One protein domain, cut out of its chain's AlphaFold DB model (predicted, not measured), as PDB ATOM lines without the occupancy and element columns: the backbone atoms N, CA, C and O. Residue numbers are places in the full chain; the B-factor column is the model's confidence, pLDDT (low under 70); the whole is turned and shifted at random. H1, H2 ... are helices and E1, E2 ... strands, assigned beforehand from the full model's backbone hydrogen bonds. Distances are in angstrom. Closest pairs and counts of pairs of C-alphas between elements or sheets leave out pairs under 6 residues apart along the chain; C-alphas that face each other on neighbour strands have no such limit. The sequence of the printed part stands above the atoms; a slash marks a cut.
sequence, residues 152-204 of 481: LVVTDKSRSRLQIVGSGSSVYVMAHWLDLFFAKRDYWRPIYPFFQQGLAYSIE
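This is residues 152 to 204 of the 481 residues of the protein "Fungal_trans domain-containing protein" of Exophiala aquamarina CBS 119918 (UniProt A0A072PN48). Two hairpins make an elongated body: helices H1 and H2 run opposite ways along its long axis, slid past each other so that they overlap only in part, and the small strand hairpin E1 and E2 crosses their direction near the beginning of H1. At the far end, residues 183 to 191 fold the chain back from H1 to H2. The printed part has 53 residues, with two named strands and then two named helices in the order E1, E2, H1, H2; the sheet is E1 - E2, antiparallel, and the class is mixed, helices and strands. It is only just compact, close to loose, with a radius of gyration of the C-alphas of 12.0 A and spans of 35 by 21 by 18 A.

E2, residues 162 to 166, is 13.3 A long. E1, residues 152 to 155, is 9.6 A long and begins at C-alpha 152 (6.276, 33.290, 14.238). H1, residues 170 to 182, is 17.9 A long, from C-alpha 170 (6.768, 41.097, 6.513). H2, residues 192 to 203, is 16.1 A long and ends at C-alpha 203 (-2.648, 45.935, 17.612).

E1 and E2 are a hairpin, antiparallel at 162 degrees; N 154 and O 163 are 2.8 A apart and N 165 and O 152 2.8 A, both within hydrogen-bond range. The closest C-alphas of E1 and H1 are those of Leu 152 and Val 173, 7.8 A apart. H1 and H2 are a helical hairpin and touch, H2 with residues 192 to 195 alone; the closest C-alphas are those of Ala 175 and Tyr 192, 5.7 A. Their tilt is shallow, 9 degrees, opposite ways. E2 and H2 are apart; E1 and H2 are only just apart, at 8.3 A. In H1 every O i to N i+4 pair is within hydrogen-bond range, in H2 6 of 8.

The C-alphas farthest apart are those of Ser 160 and Asp 186, 35.1 A. The printed part has no cut and no long link; the link E2 to H1 is tight. The mean pLDDT of the printed part is 71.4, and residues 152 to 173 and 196 to 199 are under 70.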
ATOM      1  N   LEU A 152       5.693  32.523  13.141       60.38
ATOM      2  CA  LEU A 152       6.276  33.290  14.238       60.38
ATOM      3  C   LEU A 152       5.317  33.263  15.428       60.38
ATOM      4  O   LEU A 152       4.161  33.673  15.322       60.38
ATOM      5  N   VAL A 153       5.804  32.784  16.570       60.84
ATOM      6  CA  VAL A 153       5.079  32.862  17.841       60.84
ATOM      7  C   VAL A 153       5.459  34.174  18.513       60.84
ATOM      8  O   VAL A 153       6.610  34.375  18.899       60.84
ATOM      9  N   VAL A 154       4.488  35.073  18.631       62.91
ATOM     10  CA  VAL A 154       4.650  36.397  19.223       62.91
ATOM     11  C   VAL A 154       3.932  36.401  20.569       62.91
ATOM     12  O   VAL A 154       2.718  36.210  20.638       62.91
ATOM     13  N   THR A 155       4.694  36.571  21.646       58.50
ATOM     14  CA  THR A 155       4.201  36.499  23.028       58.50
ATOM     15  C   THR A 155       4.798  37.596  23.892       58.50
ATOM     16  O   THR A 155       6.011  37.817  23.867       58.50
ATOM     17  N   ASP A 156       3.964  38.199  24.735       59.09
ATOM     18  CA  ASP A 156       4.420  38.804  25.989       59.09
ATOM     19  C   ASP A 156       4.870  37.710  26.990       59.09
ATOM     20  O   ASP A 156       4.655  36.514  26.790       59.09
ATOM     21  N   LYS A 157       5.466  38.114  28.115       54.88
ATOM     22  CA  LYS A 157       5.723  37.256  29.283       54.88
ATOM     23  C   LYS A 157       4.429  36.670  29.880       54.88
ATOM     24  O   LYS A 157       4.493  35.668  30.593       54.88
ATOM     25  N   SER A 158       3.264  37.265  29.605       54.59
ATOM     26  CA  SER A 158       1.945  36.730  29.960       54.59
ATOM     27  C   SER A 158       1.343  35.829  28.868       54.59
ATOM     28  O   SER A 158       1.412  36.104  27.672       54.59
ATOM     29  N   ARG A 159       0.656  34.752  29.284       57.41
ATOM     30  CA  ARG A 159      -0.050  33.829  28.366       57.41
ATOM     31  C   ARG A 159      -1.277  34.442  27.672       57.41
ATOM     32  O   ARG A 159      -1.823  33.818  26.771       57.41
ATOM     33  N   SER A 160      -1.731  35.623  28.093       61.50
ATOM     34  CA  SER A 160      -2.918  36.302  27.553       61.50
ATOM     35  C   SER A 160      -2.663  37.037  26.234       61.50
ATOM     36  O   SER A 160      -3.619  37.312  25.515       61.50
ATOM     37  N   ARG A 161      -1.401  37.327  25.885       62.81
ATOM     38  CA  ARG A 161      -1.010  37.990  24.625       62.81
ATOM     39  C   ARG A 161      -0.205  37.053  23.718       62.81
ATOM     40  O   ARG A 161       0.879  37.401  23.263       62.81
ATOM     41  N   LEU A 162      -0.727  35.846  23.490       64.50
ATOM     42  CA  LEU A 162      -0.193  34.885  22.520       64.50
ATOM     43  C   LEU A 162      -0.810  35.127  21.138       64.50
ATOM     44  O   LEU A 162      -2.022  35.003  20.971       64.50
ATOM     45  N   GLN A 163       0.028  35.386  20.137       65.62
ATOM     46  CA  GLN A 163      -0.344  35.351  18.724       65.62
ATOM     47  C   GLN A 163       0.563  34.382  17.966       65.62
ATOM     48  O   GLN A 163       1.774  34.340  18.179       65.62
ATOM     49  N   ILE A 164      -0.024  33.603  17.057       65.00
ATOM     50  CA  ILE A 164       0.715  32.769  16.105       65.00
ATOM     51  C   ILE A 164       0.510  33.403  14.735       65.00
ATOM     52  O   ILE A 164      -0.592  33.382  14.192       65.00
ATOM     53  N   VAL A 165       1.566  34.011  14.209       60.16
ATOM     54  CA  VAL A 165       1.549  34.795  12.975       60.16
ATOM     55  C   VAL A 165       2.185  33.967  11.861       60.16
ATOM     56  O   VAL A 165       3.232  33.351  12.057       60.16
ATOM     57  N   GLY A 166       1.568  33.927  10.679       53.88
ATOM     58  CA  GLY A 166       2.172  33.276   9.514       53.88
ATOM     59  C   GLY A 166       3.446  33.992   9.056       53.88
ATOM     60  O   GLY A 166       3.585  35.202   9.229       53.88
ATOM     61  N   SER A 167       4.358  33.277   8.393       50.66
ATOM     62  CA  SER A 167       5.599  33.840   7.831       50.66
ATOM     63  C   SER A 167       5.410  34.870   6.704       50.66
ATOM     64  O   SER A 167       6.383  35.223   6.050       50.66
ATOM     65  N   GLY A 168       4.180  35.318   6.440       49.22
ATOM     66  CA  GLY A 168       3.888  36.431   5.536       49.22
ATOM     67  C   GLY A 168       3.818  37.796   6.229       49.22
ATOM     68  O   GLY A 168       3.733  38.800   5.536       49.22
ATOM     69  N   SER A 169       3.893  37.876   7.567       58.06
ATOM     70  CA  SER A 169       3.957  39.177   8.247       58.06
ATOM     71  C   SER A 169       5.360  39.781   8.129       58.06
ATOM     72  O   SER A 169       6.248  39.563   8.961       58.06
ATOM     73  N   SER A 170       5.529  40.513   7.030       62.66
ATOM     74  CA  SER A 170       6.768  41.097   6.513       62.66
ATOM     75  C   SER A 170       7.659  41.726   7.590       62.66
ATOM     76  O   SER A 170       8.821  41.343   7.718       62.66
ATOM     77  N   VAL A 171       7.121  42.635   8.408       65.12
ATOM     78  CA  VAL A 171       7.900  43.427   9.375       65.12
ATOM     79  C   VAL A 171       8.505  42.578  10.499       65.12
ATOM     80  O   VAL A 171       9.658  42.802  10.861       65.12
ATOM     81  N   TYR A 172       7.798  41.573  11.030       65.88
ATOM     82  CA  TYR A 172       8.346  40.719  12.099       65.88
ATOM     83  C   TYR A 172       9.375  39.725  11.566       65.88
ATOM     84  O   TYR A 172      10.405  39.513  12.206       65.88
ATOM     85  N   VAL A 173       9.135  39.163  10.374       66.12
ATOM     86  CA  VAL A 173      10.125  38.329   9.679       66.12
ATOM     87  C   VAL A 173      11.376  39.153   9.372       66.12
ATOM     88  O   VAL A 173      12.476  38.698   9.662       66.12
ATOM     89  N   MET A 174      11.220  40.384   8.877       73.50
ATOM     90  CA  MET A 174      12.321  41.304   8.587       73.50
ATOM     91  C   MET A 174      13.094  41.702   9.849       73.50
ATOM     92  O   MET A 174      14.309  41.551   9.872       73.50
ATOM     93  N   ALA A 175      12.430  42.172  10.911       76.81
ATOM     94  CA  ALA A 175      13.100  42.595  12.143       76.81
ATOM     95  C   ALA A 175      13.866  41.439  12.811       76.81
ATOM     96  O   ALA A 175      15.007  41.612  13.236       76.81
ATOM     97  N   HIS A 176      13.275  40.241  12.841       75.62
ATOM     98  CA  HIS A 176      13.941  39.046  13.359       75.62
ATOM     99  C   HIS A 176      15.080  38.564  12.440       75.62
ATOM    100  O   HIS A 176      16.129  38.144  12.925       75.62
ATOM    101  N   TRP A 177      14.918  38.661  11.116       80.88
ATOM    102  CA  TRP A 177      15.976  38.339  10.155       80.88
ATOM    103  C   TRP A 177      17.156  39.309  10.252       80.88
ATOM    104  O   TRP A 177      18.295  38.855  10.237       80.88
ATOM    105  N   LEU A 178      16.908  40.614  10.414       84.31
ATOM    106  CA  LEU A 178      17.946  41.627  10.635       84.31
ATOM    107  C   LEU A 178      18.744  41.314  11.907       84.31
ATOM    108  O   LEU A 178      19.975  41.318  11.868       84.31
ATOM    109  N   ASP A 179      18.062  40.945  12.994       86.50
ATOM    110  CA  ASP A 179      18.716  40.521  14.235       86.50
ATOM    111  C   ASP A 179      19.576  39.267  14.059       86.50
ATOM    112  O   ASP A 179      20.704  39.236  14.547       86.50
ATOM    113  N   LEU A 180      19.107  38.259  13.317       85.00
ATOM    114  CA  LEU A 180      19.893  37.058  13.008       85.00
ATOM    115  C   LEU A 180      21.070  37.342  12.056       85.00
ATOM    116  O   LEU A 180      22.151  36.777  12.224       85.00
ATOM    117  N   PHE A 181      20.877  38.218  11.068       85.75
ATOM    118  CA  PHE A 181      21.876  38.587  10.063       85.75
ATOM    119  C   PHE A 181      23.020  39.409  10.673       85.75
ATOM    120  O   PHE A 181      24.194  39.175  10.372       85.75
ATOM    121  N   PHE A 182      22.694  40.333  11.579       88.81
ATOM    122  CA  PHE A 182      23.666  41.178  12.268       88.81
ATOM    123  C   PHE A 182      24.128  40.637  13.634       88.81
ATOM    124  O   PHE A 182      25.028  41.228  14.225       88.81
ATOM    125  N   ALA A 183      23.642  39.476  14.096       85.81
ATOM    126  CA  ALA A 183      24.022  38.837  15.371       85.81
ATOM    127  C   ALA A 183      25.539  38.630  15.599       85.81
ATOM    128  O   ALA A 183      25.963  38.373  16.722       85.81
ATOM    129  N   LYS A 184      26.359  38.709  14.541       83.75
ATOM    130  CA  LYS A 184      27.831  38.600  14.582       83.75
ATOM    131  C   LYS A 184      28.554  39.939  14.364       83.75
ATOM    132  O   LYS A 184      29.687  39.948  13.887       83.75
ATOM    133  N   ARG A 185      27.892  41.072  14.612       88.38
ATOM    134  CA  ARG A 185      28.459  42.422  14.470       88.38
ATOM    135  C   ARG A 185      28.467  43.124  15.819       88.38
ATOM    136  O   ARG A 185      27.408  43.358  16.390       88.38
ATOM    137  N   ASP A 186      29.642  43.538  16.280       85.44
ATOM    138  CA  ASP A 186      29.838  44.117  17.621       85.44
ATOM    139  C   ASP A 186      29.107  45.458  17.829       85.44
ATOM    140  O   ASP A 186      28.893  45.895  18.958       85.44
ATOM    141  N   TYR A 187      28.697  46.110  16.735       86.31
ATOM    142  CA  TYR A 187      27.898  47.336  16.741       86.31
ATOM    143  C   TYR A 187      26.377  47.097  16.749       86.31
ATOM    144  O   TYR A 187      25.622  48.053  16.929       86.31
ATOM    145  N   TRP A 188      25.896  45.868  16.521       90.12
ATOM    146  CA  TRP A 188      24.460  45.595  16.448       90.12
ATOM    147  C   TRP A 188      23.853  45.390  17.835       90.12
ATOM    148  O   TRP A 188      24.378  44.659  18.674       90.12
ATOM    149  N   ARG A 189      22.692  46.006  18.059       86.12
ATOM    150  CA  ARG A 189      21.831  45.743  19.214       86.12
ATOM    151  C   ARG A 189      20.524  45.163  18.684       86.12
ATOM    152  O   ARG A 189      19.942  45.813  17.819       86.12
ATOM    153  N   PRO A 190      20.056  44.001  19.182       83.62
ATOM    154  CA  PRO A 190      18.821  43.398  18.704       83.62
ATOM    155  C   PRO A 190      17.645  44.380  18.720       83.62
ATOM    156  O   PRO A 190      17.338  44.957  19.766       83.62
ATOM    157  N   ILE A 191      17.007  44.586  17.567       84.06
ATOM    158  CA  ILE A 191      15.912  45.544  17.385       84.06
ATOM    159  C   ILE A 191      14.552  44.932  17.735       84.06
ATOM    160  O   ILE A 191      13.654  45.649  18.179       84.06
ATOM    161  N   TYR A 192      14.394  43.610  17.610       76.19
ATOM    162  CA  TYR A 192      13.134  42.905  17.859       76.19
ATOM    163  C   TYR A 192      12.495  43.201  19.239       76.19
ATOM    164  O   TYR A 192      11.284  43.435  19.272       76.19
ATOM    165  N   PRO A 193      13.235  43.308  20.367       74.75
ATOM    166  CA  PRO A 193      12.653  43.677  21.664       74.75
ATOM    167  C   PRO A 193      11.999  45.069  21.701       74.75
ATOM    168  O   PRO A 193      11.070  45.289  22.475       74.75
ATOM    169  N   PHE A 194      12.445  46.007  20.858       74.38
ATOM    170  CA  PHE A 194      11.819  47.326  20.722       74.38
ATOM    171  C   PHE A 194      10.537  47.235  19.875       74.38
ATOM    172  O   PHE A 194       9.509  47.811  20.238       74.38
ATOM    173  N   PHE A 195      10.542  46.415  18.815       70.94
ATOM    174  CA  PHE A 195       9.335  46.101  18.037       70.94
ATOM    175  C   PHE A 195       8.245  45.408  18.872       70.94
ATOM    176  O   PHE A 195       7.066  45.643  18.625       70.94
ATOM    177  N   GLN A 196       8.594  44.624  19.902       66.44
ATOM    178  CA  GLN A 196       7.603  44.024  20.813       66.44
ATOM    179  C   GLN A 196       6.776  45.061  21.599       66.44
ATOM    180  O   GLN A 196       5.643  44.768  21.975       66.44
ATOM    181  N   GLN A 197       7.299  46.271  21.826       66.06
ATOM    182  CA  GLN A 197       6.533  47.366  22.438       66.06
ATOM    183  C   GLN A 197       5.651  48.070  21.392       66.06
ATOM    184  O   GLN A 197       4.479  48.344  21.651       66.06
ATOM    185  N   GLY A 198       6.181  48.278  20.180       68.19
ATOM    186  CA  GLY A 198       5.425  48.805  19.038       68.19
ATOM    187  C   GLY A 198       4.243  47.917  18.619       68.19
ATOM    188  O   GLY A 198       3.184  48.439  18.298       68.19
ATOM    189  N   LEU A 199       4.383  46.591  18.715       68.62
ATOM    190  CA  LEU A 199       3.330  45.589  18.490       68.62
ATOM    191  C   LEU A 199       2.071  45.854  19.328       68.62
ATOM    192  O   LEU A 199       0.958  45.814  18.807       68.62
ATOM    193  N   ALA A 200       2.234  46.108  20.631       72.44
ATOM    194  CA  ALA A 200       1.098  46.393  21.504       72.44
ATOM    195  C   ALA A 200       0.394  47.681  21.055       72.44
ATOM    196  O   ALA A 200      -0.832  47.728  21.004       72.44
ATOM    197  N   TYR A 201       1.156  48.698  20.640       78.50
ATOM    198  CA  TYR A 201       0.578  49.901  20.050       78.50
ATOM    199  C   TYR A 201      -0.133  49.619  18.719       78.50
ATOM    200  O   TYR A 201      -1.229  50.139  18.534       78.50
ATOM    201  N   SER A 202       0.430  48.832  17.797       78.56
ATOM    202  CA  SER A 202      -0.175  48.638  16.469       78.56
ATOM    203  C   SER A 202      -1.348  47.662  16.443       78.56
ATOM    204  O   SER A 202      -2.157  47.680  15.515       78.56
ATOM    205  N   ILE A 203      -1.505  46.841  17.482       77.81
ATOM    206  CA  ILE A 203      -2.648  45.935  17.612       77.81
ATOM    207  C   ILE A 203      -3.755  46.509  18.501       77.81
ATOM    208  O   ILE A 203      -4.930  46.275  18.216       77.81
ATOM    209  N   GLU A 204      -3.421  47.268  19.548       81.88
ATOM    210  CA  GLU A 204      -4.384  47.667  20.580       81.88
ATOM    211  C   GLU A 204      -4.760  49.154  20.497       81.88
ATOM    212  O   GLU A 204      -3.916  50.056  20.420       81.88
TER     213      GLU A 204